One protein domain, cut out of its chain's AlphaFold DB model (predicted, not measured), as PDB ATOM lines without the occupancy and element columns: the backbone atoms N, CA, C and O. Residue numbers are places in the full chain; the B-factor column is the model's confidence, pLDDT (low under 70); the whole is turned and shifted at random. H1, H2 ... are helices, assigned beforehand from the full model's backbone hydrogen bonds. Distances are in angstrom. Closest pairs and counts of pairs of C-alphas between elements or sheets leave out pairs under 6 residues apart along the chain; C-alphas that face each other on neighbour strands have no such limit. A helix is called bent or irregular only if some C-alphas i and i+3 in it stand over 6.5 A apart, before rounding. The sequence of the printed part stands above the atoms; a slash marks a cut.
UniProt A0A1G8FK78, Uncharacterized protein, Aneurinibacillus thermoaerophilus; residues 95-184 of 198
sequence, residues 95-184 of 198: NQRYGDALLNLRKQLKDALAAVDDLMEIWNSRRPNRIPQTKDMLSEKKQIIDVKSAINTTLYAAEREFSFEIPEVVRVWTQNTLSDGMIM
ATOM      1  N   ASN A  95     185.191 143.189 151.360       82.56
ATOM      2  CA  ASN A  95     185.580 143.764 150.074       82.56
ATOM      3  C   ASN A  95     184.439 144.488 149.343       82.56
ATOM      4  O   ASN A  95     184.479 144.652 148.127       82.56
ATOM      5  N   GLN A  96     183.434 144.961 150.082       81.62
ATOM      6  CA  GLN A  96     182.295 145.682 149.503       81.62
ATOM      7  C   GLN A  96     182.667 147.059 148.939       81.62
ATOM      8  O   GLN A  96     181.956 147.570 148.082       81.62
ATOM      9  N   ARG A  97     183.755 147.664 149.431       90.06
ATOM     10  CA  ARG A  97     184.219 148.993 149.024       90.06
ATOM     11  C   ARG A  97     185.507 148.873 148.231       90.06
ATOM     12  O   ARG A  97     186.533 148.434 148.754       90.06
ATOM     13  N   TYR A  98     185.479 149.339 146.992       93.50
ATOM     14  CA  TYR A  98     186.615 149.317 146.083       93.50
ATOM     15  C   TYR A  98     187.819 150.090 146.630       93.50
ATOM     16  O   TYR A  98     188.953 149.629 146.518       93.50
ATOM     17  N   GLY A  99     187.589 151.227 147.294       93.25
ATOM     18  CA  GLY A  99     188.661 152.003 147.926       93.25
ATOM     19  C   GLY A  99     189.428 151.217 148.998       93.25
ATOM     20  O   GLY A  99     190.658 151.266 149.037       93.25
ATOM     21  N   ASP A 100     188.721 150.440 149.822       92.75
ATOM     22  CA  ASP A 100     189.339 149.607 150.862       92.75
ATOM     23  C   ASP A 100     190.093 148.424 150.227       92.75
ATOM     24  O   ASP A 100     191.218 148.102 150.629       92.75
ATOM     25  N   ALA A 101     189.533 147.837 149.162       94.06
ATOM     26  CA  ALA A 101     190.198 146.800 148.377       94.06
ATOM     27  C   ALA A 101     191.494 147.310 147.714       94.06
ATOM     28  O   ALA A 101     192.518 146.629 147.784       94.06
ATOM     29  N   LEU A 102     191.500 148.535 147.171       95.44
ATOM     30  CA  LEU A 102     192.694 149.185 146.619       95.44
ATOM     31  C   LEU A 102     193.769 149.450 147.677       95.44
ATOM     32  O   LEU A 102     194.958 149.259 147.409       95.44
ATOM     33  N   LEU A 103     193.382 149.882 148.882       95.06
ATOM     34  CA  LEU A 103     194.328 150.063 149.987       95.06
ATOM     35  C   LEU A 103     194.982 148.736 150.380       95.06
ATOM     36  O   LEU A 103     196.203 148.692 150.569       95.06
ATOM     37  N   ASN A 104     194.194 147.659 150.451       94.69
ATOM     38  CA  ASN A 104     194.721 146.322 150.688       94.69
ATOM     39  C   ASN A 104     195.643 145.874 149.546       94.69
ATOM     40  O   ASN A 104     196.769 145.469 149.819       94.69
ATOM     41  N   LEU A 105     195.233 146.019 148.281       97.00
ATOM     42  CA  LEU A 105     196.067 145.682 147.123       97.00
ATOM     43  C   LEU A 105     197.398 146.436 147.148       97.00
ATOM     44  O   LEU A 105     198.451 145.826 146.991       97.00
ATOM     45  N   ARG A 106     197.379 147.744 147.430       97.69
ATOM     46  CA  ARG A 106     198.602 148.546 147.564       97.69
ATOM     47  C   ARG A 106     199.522 148.001 148.653       97.69
ATOM     48  O   ARG A 106     200.736 148.010 148.471       97.69
ATOM     49  N   LYS A 107     198.965 147.579 149.790       97.12
ATOM     50  CA  LYS A 107     199.744 146.970 150.872       97.12
ATOM     51  C   LYS A 107     200.358 145.641 150.420       97.12
ATOM     52  O   LYS A 107     201.571 145.507 150.501       97.12
ATOM     53  N   GLN A 108     199.554 144.726 149.873       97.25
ATOM     54  CA  GLN A 108     200.044 143.415 149.427       97.25
ATOM     55  C   GLN A 108     201.111 143.539 148.333       97.25
ATOM     56  O   GLN A 108     202.094 142.811 148.357       97.25
ATOM     57  N   LEU A 109     200.979 144.501 147.412       98.19
ATOM     58  CA  LEU A 109     202.003 144.771 146.398       98.19
ATOM     59  C   LEU A 109     203.333 145.238 147.010       98.19
ATOM     60  O   LEU A 109     204.390 144.840 146.530       98.19
ATOM     61  N   LYS A 110     203.299 146.065 148.064       98.00
ATOM     62  CA  LYS A 110     204.516 146.499 148.768       98.00
ATOM     63  C   LYS A 110     205.180 145.346 149.513       98.00
ATOM     64  O   LYS A 110     206.388 145.175 149.393       98.00
ATOM     65  N   ASP A 111     204.386 144.566 150.241       97.06
ATOM     66  CA  ASP A 111     204.878 143.422 151.010       97.06
ATOM     67  C   ASP A 111     205.449 142.344 150.065       97.06
ATOM     68  O   ASP A 111     206.499 141.765 150.341       97.06
ATOM     69  N   ALA A 112     204.823 142.131 148.902       97.44
ATOM     70  CA  ALA A 112     205.313 141.218 147.874       97.44
ATOM     71  C   ALA A 112     206.582 141.714 147.174       97.44
ATOM     72  O   ALA A 112     207.454 140.901 146.885       97.44
ATOM     73  N   LEU A 113     206.711 143.019 146.907       97.50
ATOM     74  CA  LEU A 113     207.937 143.577 146.331       97.50
ATOM     75  C   LEU A 113     209.125 143.369 147.276       97.50
ATOM     76  O   LEU A 113     210.135 142.819 146.854       97.50
ATOM     77  N   ALA A 114     208.960 143.706 148.560       96.12
ATOM     78  CA  ALA A 114     209.982 143.454 149.575       96.12
ATOM     79  C   ALA A 114     210.342 141.960 149.659       96.12
ATOM     80  O   ALA A 114     211.511 141.597 149.647       96.12
ATOM     81  N   ALA A 115     209.337 141.079 149.638       95.50
ATOM     82  CA  ALA A 115     209.554 139.636 149.625       95.50
ATOM     83  C   ALA A 115     210.308 139.137 148.375       95.50
ATOM     84  O   ALA A 115     211.087 138.188 148.463       95.50
ATOM     85  N   VAL A 116     210.079 139.739 147.201       95.50
ATOM     86  CA  VAL A 116     210.835 139.420 145.979       95.50
ATOM     87  C   VAL A 116     212.292 139.845 146.124       95.50
ATOM     88  O   VAL A 116     213.171 139.044 145.802       95.50
ATOM     89  N   ASP A 117     212.546 141.047 146.641       94.69
ATOM     90  CA  ASP A 117     213.901 141.547 146.883       94.69
ATOM     91  C   ASP A 117     214.655 140.627 147.862       94.69
ATOM     92  O   ASP A 117     215.748 140.147 147.546       94.69
ATOM     93  N   ASP A 118     214.022 140.248 148.978       90.88
ATOM     94  CA  ASP A 118     214.578 139.301 149.954       90.88
ATOM     95  C   ASP A 118     214.891 137.940 149.307       90.88
ATOM     96  O   ASP A 118     215.968 137.363 149.497       90.88
ATOM     97  N   LEU A 119     213.984 137.409 148.478       90.62
ATOM     98  CA  LEU A 119     214.215 136.152 147.759       90.62
ATOM     99  C   LEU A 119     215.378 136.249 146.768       90.62
ATOM    100  O   LEU A 119     216.105 135.264 146.600       90.62
ATOM    101  N   MET A 120     215.562 137.398 146.116       89.44
ATOM    102  CA  MET A 120     216.697 137.642 145.228       89.44
ATOM    103  C   MET A 120     218.011 137.690 146.010       89.44
ATOM    104  O   MET A 120     218.987 137.068 145.585       89.44
ATOM    105  N   GLU A 121     218.045 138.339 147.174       87.69
ATOM    106  CA  GLU A 121     219.218 138.338 148.054       87.69
ATOM    107  C   GLU A 121     219.555 136.931 148.557       87.69
ATOM    108  O   GLU A 121     220.708 136.487 148.472       87.69
ATOM    109  N   ILE A 122     218.552 136.170 149.002       84.12
ATOM    110  CA  ILE A 122     218.733 134.767 149.393       84.12
ATOM    111  C   ILE A 122     219.187 133.933 148.187       84.12
ATOM    112  O   ILE A 122     219.956 132.982 148.341       84.12
ATOM    113  N   TRP A 123     218.732 134.250 146.970       82.81
ATOM    114  CA  TRP A 123     219.183 133.564 145.761       82.81
ATOM    115  C   TRP A 123     220.654 133.843 145.443       82.81
ATOM    116  O   TRP A 123     221.417 132.911 145.187       82.81
ATOM    117  N   ASN A 124     221.064 135.104 145.521       83.44
ATOM    118  CA  ASN A 124     222.408 135.549 145.163       83.44
ATOM    119  C   ASN A 124     223.460 135.220 146.233       83.44
ATOM    120  O   ASN A 124     224.627 135.020 145.911       83.44
ATOM    121  N   SER A 125     223.057 135.097 147.498       78.56
ATOM    122  CA  SER A 125     223.937 134.724 148.618       78.56
ATOM    123  C   SER A 125     224.219 133.215 148.723       78.56
ATOM    124  O   SER A 125     224.931 132.762 149.629       78.56
ATOM    125  N   ARG A 126     223.700 132.402 147.792       73.00
ATOM    126  CA  ARG A 126     223.937 130.952 147.766       73.00
ATOM    127  C   ARG A 126     225.401 130.649 147.487       73.00
ATOM    128  O   ARG A 126     225.954 131.023 146.457       73.00
ATOM    129  N   ARG A 127     226.017 129.861 148.371       69.81
ATOM    130  CA  ARG A 127     227.316 129.245 148.076       69.81
ATOM    131  C   ARG A 127     227.163 128.261 146.908       69.81
ATOM    132  O   ARG A 127     226.172 127.520 146.894       69.81
ATOM    133  N   PRO A 128     228.147 128.171 145.995       66.19
ATOM    134  CA  PRO A 128     228.198 127.091 145.017       66.19
ATOM    135  C   PRO A 128     228.025 125.743 145.736       66.19
ATOM    136  O   PRO A 128     228.685 125.495 146.745       66.19
ATOM    137  N   ASN A 129     227.111 124.903 145.248       66.00
ATOM    138  CA  ASN A 129     226.755 123.579 145.788       66.00
ATOM    139  C   ASN A 129     225.880 123.530 147.058       66.00
ATOM    140  O   ASN A 129     225.669 122.439 147.589       66.00
ATOM    141  N   ARG A 130     225.308 124.646 147.539       66.75
ATOM    142  CA  ARG A 130     224.298 124.617 148.618       66.75
ATOM    143  C   ARG A 130     222.924 125.037 148.098       66.75
ATOM    144  O   ARG A 130     222.699 126.204 147.796       66.75
ATOM    145  N   ILE A 131     221.990 124.087 148.045       67.56
ATOM    146  CA  ILE A 131     220.570 124.368 147.798       67.56
ATOM    147  C   ILE A 131     220.000 124.980 149.089       67.56
ATOM    148  O   ILE A 131     220.061 124.318 150.131       67.56
ATOM    149  N   PRO A 132     219.499 126.228 149.093       65.69
ATOM    150  CA  PRO A 132     218.853 126.773 150.282       65.69
ATOM    151  C   PRO A 132     217.571 126.019 150.603       65.69
ATOM    152  O   PRO A 132     216.888 125.502 149.715       65.69
ATOM    153  N   GLN A 133     217.256 125.944 151.893       66.00
ATOM    154  CA  GLN A 133     216.089 125.206 152.338       66.00
ATOM    155  C   GLN A 133     214.827 125.967 151.939       66.00
ATOM    156  O   GLN A 133     214.673 127.154 152.198       66.00
ATOM    157  N   THR A 134     213.879 125.264 151.324       63.34
ATOM    158  CA  THR A 134     212.591 125.826 150.895       63.34
ATOM    159  C   THR A 134     211.744 126.363 152.046       63.34
ATOM    160  O   THR A 134     210.871 127.191 151.795       63.34
ATOM    161  N   LYS A 135     211.996 125.906 153.281       64.56
ATOM    162  CA  LYS A 135     211.328 126.389 154.499       64.56
ATOM    163  C   LYS A 135     211.698 127.831 154.844       64.56
ATOM    164  O   LYS A 135     210.837 128.542 155.346       64.56
ATOM    165  N   ASP A 136     212.907 128.261 154.490       67.75
ATOM    166  CA  ASP A 136     213.425 129.606 154.781       67.75
ATOM    167  C   ASP A 136     212.831 130.679 153.850       67.75
ATOM    168  O   ASP A 136     213.179 131.842 153.965       67.75
ATOM    169  N   MET A 137     211.975 130.275 152.902       82.06
ATOM    170  CA  MET A 137     211.386 131.132 151.864       82.06
ATOM    171  C   MET A 137     209.850 131.142 151.899       82.06
ATOM    172  O   MET A 137     209.198 131.570 150.944       82.06
ATOM    173  N   LEU A 138     209.246 130.508 152.911       86.44
ATOM    174  CA  LEU A 138     207.798 130.302 152.950       86.44
ATOM    175  C   LEU A 138     207.044 131.606 153.213       86.44
ATOM    176  O   LEU A 138     205.992 131.810 152.608       86.44
ATOM    177  N   SER A 139     207.571 132.477 154.075       88.31
ATOM    178  CA  SER A 139     206.992 133.793 154.368       88.31
ATOM    179  C   SER A 139     206.946 134.662 153.120       88.31
ATOM    180  O   SER A 139     205.895 135.203 152.793       88.31
ATOM    181  N   GLU A 140     208.046 134.724 152.379       91.75
ATOM    182  CA  GLU A 140     208.210 135.582 151.206       91.75
ATOM    183  C   GLU A 140     207.312 135.088 150.069       91.75
ATOM    184  O   GLU A 140     206.549 135.850 149.473       91.75
ATOM    185  N   LYS A 141     207.296 133.770 149.830       90.81
ATOM    186  CA  LYS A 141     206.384 133.151 148.856       90.81
ATOM    187  C   LYS A 141     204.918 133.370 149.214       90.81
ATOM    188  O   LYS A 141     204.103 133.558 148.314       90.81
ATOM    189  N   LYS A 142     204.573 133.351 150.504       93.00
ATOM    190  CA  LYS A 142     203.215 133.639 150.973       93.00
ATOM    191  C   LYS A 142     202.815 135.080 150.639       93.00
ATOM    192  O   LYS A 142     201.724 135.262 150.113       93.00
ATOM    193  N   GLN A 143     203.697 136.065 150.835       94.00
ATOM    194  CA  GLN A 143     203.409 137.458 150.449       94.00
ATOM    195  C   GLN A 143     203.183 137.610 148.939       94.00
ATOM    196  O   GLN A 143     202.266 138.310 148.518       94.00
ATOM    197  N   ILE A 144     203.958 136.904 148.107       93.81
ATOM    198  CA  ILE A 144     203.751 136.900 146.647       93.81
ATOM    199  C   ILE A 144     202.379 136.312 146.288       93.81
ATOM    200  O   ILE A 144     201.660 136.855 145.451       93.81
ATOM    201  N   ILE A 145     201.999 135.204 146.928       92.81
ATOM    202  CA  ILE A 145     200.713 134.539 146.694       92.81
ATOM    203  C   ILE A 145     199.531 135.421 147.136       92.81
ATOM    204  O   ILE A 145     198.510 135.441 146.447       92.81
ATOM    205  N   ASP A 146     199.663 136.190 148.221       93.62
ATOM    206  CA  ASP A 146     198.598 137.074 148.723       93.62
ATOM    207  C   ASP A 146     198.162 138.135 147.700       93.62
ATOM    208  O   ASP A 146     196.993 138.540 147.678       93.62
ATOM    209  N   VAL A 147     199.066 138.543 146.801       96.00
ATOM    210  CA  VAL A 147     198.754 139.481 145.714       96.00
ATOM    211  C   VAL A 147     197.629 138.946 144.828       96.00
ATOM    212  O   VAL A 147     196.748 139.714 144.448       96.00
ATOM    213  N   LYS A 148     197.588 137.632 144.554       93.00
ATOM    214  CA  LYS A 148     196.515 137.010 143.758       93.00
ATOM    215  C   LYS A 148     195.145 137.258 144.391       93.00
ATOM    216  O   LYS A 148     194.233 137.734 143.719       93.00
ATOM    217  N   SER A 149     195.009 136.975 145.687       92.06
ATOM    218  CA  SER A 149     193.757 137.204 146.413       92.06
ATOM    219  C   SER A 149     193.385 138.686 146.447       92.06
ATOM    220  O   SER A 149     192.212 139.028 146.293       92.06
ATOM    221  N   ALA A 150     194.365 139.581 146.601       94.62
ATOM    222  CA  ALA A 150     194.124 141.021 146.623       94.62
ATOM    223  C   ALA A 150     193.675 141.580 145.264       94.62
ATOM    224  O   ALA A 150     192.793 142.441 145.225       94.62
ATOM    225  N   ILE A 151     194.228 141.069 144.159       95.00
ATOM    226  CA  ILE A 151     193.787 141.404 142.800       95.00
ATOM    227  C   ILE A 151     192.333 140.972 142.610       95.00
ATOM    228  O   ILE A 151     191.498 141.813 142.285       95.00
ATOM    229  N   ASN A 152     192.013 139.702 142.880       93.31
ATOM    230  CA  ASN A 152     190.653 139.172 142.729       93.31
ATOM    231  C   ASN A 152     189.645 139.997 143.537       93.31
ATOM    232  O   ASN A 152     188.673 140.509 142.991       93.31
ATOM    233  N   THR A 153     189.954 140.232 144.813       94.19
ATOM    234  CA  THR A 153     189.171 141.079 145.724       94.19
ATOM    235  C   THR A 153     188.911 142.472 145.142       94.19
ATOM    236  O   THR A 153     187.789 142.968 145.195       94.19
ATOM    237  N   THR A 154     189.935 143.100 144.562       95.19
ATOM    238  CA  THR A 154     189.837 144.439 143.963       95.19
ATOM    239  C   THR A 154     188.937 144.446 142.732       95.19
ATOM    240  O   THR A 154     188.106 145.339 142.592       95.19
ATOM    241  N   LEU A 155     189.072 143.450 141.856       94.12
ATOM    242  CA  LEU A 155     188.263 143.337 140.643       94.12
ATOM    243  C   LEU A 155     186.797 143.011 140.957       94.12
ATOM    244  O   LEU A 155     185.902 143.589 140.348       94.12
ATOM    245  N   TYR A 156     186.532 142.146 141.935       93.50
ATOM    246  CA  TYR A 156     185.160 141.823 142.337       93.50
ATOM    247  C   TYR A 156     184.477 143.008 143.030       93.50
ATOM    248  O   TYR A 156     183.308 143.284 142.765       93.50
ATOM    249  N   ALA A 157     185.208 143.749 143.871       93.19
ATOM    250  CA  ALA A 157     184.720 144.997 144.457       93.19
ATOM    251  C   ALA A 157     184.392 146.035 143.372       93.19
ATOM    252  O   ALA A 157     183.347 146.679 143.427       93.19
ATOM    253  N   ALA A 158     185.258 146.148 142.359       93.19
ATOM    254  CA  ALA A 158     185.063 147.040 141.223       93.19
ATOM    255  C   ALA A 158     183.792 146.718 140.429       93.19
ATOM    256  O   ALA A 158     182.990 147.603 140.124       93.19
ATOM    257  N   GLU A 159     183.592 145.439 140.111       91.56
ATOM    258  CA  GLU A 159     182.407 145.000 139.378       91.56
ATOM    259  C   GLU A 159     181.128 145.285 140.174       91.56
ATOM    260  O   GLU A 159     180.154 145.790 139.618       91.56
ATOM    261  N   ARG A 160     181.140 145.046 141.492       88.31
ATOM    262  CA  ARG A 160     179.979 145.295 142.356       88.31
ATOM    263  C   ARG A 160     179.655 146.779 142.538       88.31
ATOM    264  O   ARG A 160     178.480 147.130 142.553       88.31
ATOM    265  N   GLU A 161     180.661 147.636 142.704       90.25
ATOM    266  CA  GLU A 161     180.440 149.050 143.042       90.25
ATOM    267  C   GLU A 161     180.156 149.925 141.811       90.25
ATOM    268  O   GLU A 161     179.359 150.858 141.898       90.25
ATOM    269  N   PHE A 162     180.763 149.628 140.659       89.31
ATOM    270  CA  PHE A 162     180.635 150.461 139.453       89.31
ATOM    271  C   PHE A 162     180.474 149.670 138.152       89.31
ATOM    272  O   PHE A 162     180.730 150.205 137.074       89.31
ATOM    273  N   SER A 163     180.030 148.411 138.231       87.50
ATOM    274  CA  SER A 163     179.754 147.569 137.054       87.50
ATOM    275  C   SER A 163     180.961 147.423 136.122       87.50
ATOM    276  O   SER A 163     180.827 147.372 134.904       87.50
ATOM    277  N   PHE A 164     182.158 147.370 136.708       88.75
ATOM    278  CA  PHE A 164     183.397 147.103 135.991       88.75
ATOM    279  C   PHE A 164     183.369 145.764 135.254       88.75
ATOM    280  O   PHE A 164     183.197 144.716 135.868       88.75
ATOM    281  N   GLU A 165     183.637 145.771 133.953       90.38
ATOM    282  CA  GLU A 165     183.620 144.552 133.149       90.38
ATOM    283  C   GLU A 165     184.962 143.808 133.239       90.38
ATOM    284  O   GLU A 165     185.872 144.011 132.434       90.38
ATOM    285  N   ILE A 166     185.088 142.885 134.199       90.81
ATOM    286  CA  ILE A 166     186.263 141.997 134.309       90.81
ATOM    287  C   ILE A 166     186.590 141.284 132.975       90.81
ATOM    288  O   ILE A 166     187.773 141.224 132.621       90.81
ATOM    289  N   PRO A 167     185.610 140.777 132.190       91.44
ATOM    290  CA  PRO A 167     185.892 140.144 130.898       91.44
ATOM    291  C   PRO A 167     186.608 141.056 129.895       91.44
ATOM    292  O   PRO A 167     187.406 140.570 129.092       91.44
ATOM    293  N   GLU A 168     186.365 142.367 129.953       92.12
ATOM    294  CA  GLU A 168     186.994 143.343 129.062       92.12
ATOM    295  C   GLU A 168     188.493 143.469 129.342       92.12
ATOM    296  O   GLU A 168     189.312 143.406 128.425       92.12
ATOM    297  N   VAL A 169     188.877 143.555 130.620       90.38
ATOM    298  CA  VAL A 169     190.291 143.586 131.028       90.38
ATOM    299  C   VAL A 169     191.019 142.335 130.567       90.38
ATOM    300  O   VAL A 169     192.125 142.422 130.033       90.38
ATOM    301  N   VAL A 170     190.396 141.171 130.765       91.44
ATOM    302  CA  VAL A 170     190.964 139.889 130.340       91.44
ATOM    303  C   VAL A 170     191.177 139.894 128.829       91.44
ATOM    304  O   VAL A 170     192.254 139.518 128.374       91.44
ATOM    305  N   ARG A 171     190.205 140.389 128.051       92.06
ATOM    306  CA  ARG A 171     190.321 140.496 126.590       92.06
ATOM    307  C   ARG A 171     191.500 141.372 126.169       92.06
ATOM    308  O   ARG A 171     192.304 140.933 125.346       92.06
ATOM    309  N   VAL A 172     191.620 142.573 126.736       91.81
ATOM    310  CA  VAL A 172     192.724 143.502 126.438       91.81
ATOM    311  C   VAL A 172     194.072 142.877 126.804       91.81
ATOM    312  O   VAL A 172     195.006 142.901 126.003       91.81
ATOM    313  N   TRP A 173     194.174 142.255 127.982       92.56
ATOM    314  CA  TRP A 173     195.396 141.572 128.405       92.56
ATOM    315  C   TRP A 173     195.769 140.421 127.463       92.56
ATOM    316  O   TRP A 173     196.931 140.310 127.067       92.56
ATOM    317  N   THR A 174     194.803 139.591 127.055       89.81
ATOM    318  CA  THR A 174     195.038 138.475 126.126       89.81
ATOM    319  C   THR A 174     195.551 138.965 124.777       89.81
ATOM    320  O   THR A 174     196.487 138.373 124.245       89.81
ATOM    321  N   GLN A 175     194.986 140.047 124.238       88.25
ATOM    322  CA  GLN A 175     195.420 140.618 122.960       88.25
ATOM    323  C   GLN A 175     196.870 141.118 123.017       88.25
ATOM    324  O   GLN A 175     197.662 140.764 122.146       88.25
ATOM    325  N   ASN A 176     197.237 141.855 124.067       88.94
ATOM    326  CA  ASN A 176     198.605 142.360 124.244       88.94
ATOM    327  C   ASN A 176     199.613 141.224 124.492       88.94
ATOM    328  O   ASN A 176     200.701 141.181 123.928       88.94
ATOM    329  N   THR A 177     199.241 140.240 125.307       88.06
ATOM    330  CA  THR A 177     200.140 139.127 125.653       88.06
ATOM    331  C   THR A 177     200.353 138.182 124.464       88.06
ATOM    332  O   THR A 177     201.428 137.596 124.318       88.06
ATOM    333  N   LEU A 178     199.342 138.046 123.594       86.31
ATOM    334  CA  LEU A 178     199.457 137.348 122.314       86.31
ATOM    335  C   LEU A 178     200.460 138.055 121.391       86.31
ATOM    336  O   LEU A 178     201.312 137.379 120.819       86.31
ATOM    337  N   SER A 179     200.402 139.390 121.274       80.81
ATOM    338  CA  SER A 179     201.366 140.138 120.452       80.81
ATOM    339  C   SER A 179     202.796 140.056 120.981       80.81
ATOM    340  O   SER A 179     203.735 140.014 120.190       80.81
ATOM    341  N   ASP A 180     202.959 139.957 122.299       85.50
ATOM    342  CA  ASP A 180     204.269 139.871 122.951       85.50
ATOM    343  C   ASP A 180     204.862 138.447 122.942       85.50
ATOM    344  O   ASP A 180     205.970 138.227 123.431       85.50
ATOM    345  N   GLY A 181     204.134 137.453 122.411       82.75
ATOM    346  CA  GLY A 181     204.585 136.057 122.360       82.75
ATOM    347  C   GLY A 181     204.719 135.392 123.736       82.75
ATOM    348  O   GLY A 181     205.447 134.411 123.879       82.75
ATOM    349  N   MET A 182     204.038 135.927 124.754       85.25
ATOM    350  CA  MET A 182     204.121 135.463 126.144       85.25
ATOM    351  C   MET A 182     203.088 134.376 126.494       85.25
ATOM    352  O   MET A 182     203.185 133.760 127.557       85.25
ATOM    353  N   ILE A 183     202.088 134.131 125.636       88.44
ATOM    354  CA  ILE A 183     201.087 133.076 125.855       88.44
ATOM    355  C   ILE A 183     201.576 131.698 125.381       88.44
ATOM    356  O   ILE A 183     202.457 131.582 124.531       88.44
ATOM    357  N   MET A 184     200.958 130.635 125.905       88.94
ATOM    358  CA  MET A 184     201.160 129.285 125.373       88.94
ATOM    359  C   MET A 184     200.755 129.217 123.890       88.94
ATOM    360  O   MET A 184     199.778 129.868 123.512       88.94
TER     361      MET A 184
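What this domain is: This is residues 95 to 184 of the 198 residues of an uncharacterized protein of Aneurinibacillus thermoaerophilus (UniProt A0A1G8FK78). Two long helices, H2 and H1, lie side by side as a helical hairpin, and a shorter helix, H3, folds back from the end of H2 at a steep angle, so that H2 and H3 make an open V. The loop end of the hairpin, residues 124 to 130, sticks out at one end, and the far end of H3 stands free with residues 176 to 181. The printed part has 90 residues, with three named helices in the order H1, H2, H3 and no named strand; the class is all helix. The whole is loose, with a radius of gyration of the C-alphas of 17.3 A, and flat, spanning 53 by 34 by 16 A.

How they stand to each other: H2, residues 134 to 162, is the longest helix, with 29 residues. It is irregular: C-alphas 136 and 139 are 7.7 A apart, and its line is a rough one. H2 has a kink of 35 degrees near residue 141. H1, residues 98 to 124, touches H2 with 38 pairs of C-alphas within 8 A. Their closest C-alphas are those of Ala 115 and Glu 140, 4.6 A apart. The two form a helical hairpin, running opposite ways at a shallow tilt of 22 degrees, with centres 9.5 A apart. H3, residues 166 to 179, is close to H2 but not clearly touching, with 2 pairs of C-alphas within 8 A. The closest C-alphas there are those of Leu 155 and Ile 166, 6.8 A apart. H2 and H3 run opposite ways at a steep tilt of 57 degrees. H1 and H3 are apart. In H1 and H3 every O i to N i+4 pair is within hydrogen-bond range; in H2 it is 19 of 25.

Where its parts are: H2 measures 41.9 A from C-alpha 134 at (212.591, 125.826, 150.895) to C-alpha 162 at (180.635, 150.461, 139.453). H1 measures 38.4 A and begins with C-alpha 98 at (186.615, 149.317, 146.083). H3 measures 20.6 A and ends with C-alpha 179 at (201.366, 140.138, 120.452).

The domain as a whole: The two C-alphas farthest apart are those of Asn 129 and Phe 162, 53.8 A. The printed part has no cut. The link from H1 to H2, 9 residues, is short, and the link from H2 to H3, 3 residues, is tight. The body without the stretches that stand free has 77 residues and spans 47 by 33 by 16 A. The mean pLDDT of the printed part is 88.2, and residues 127 to 136 are under 70.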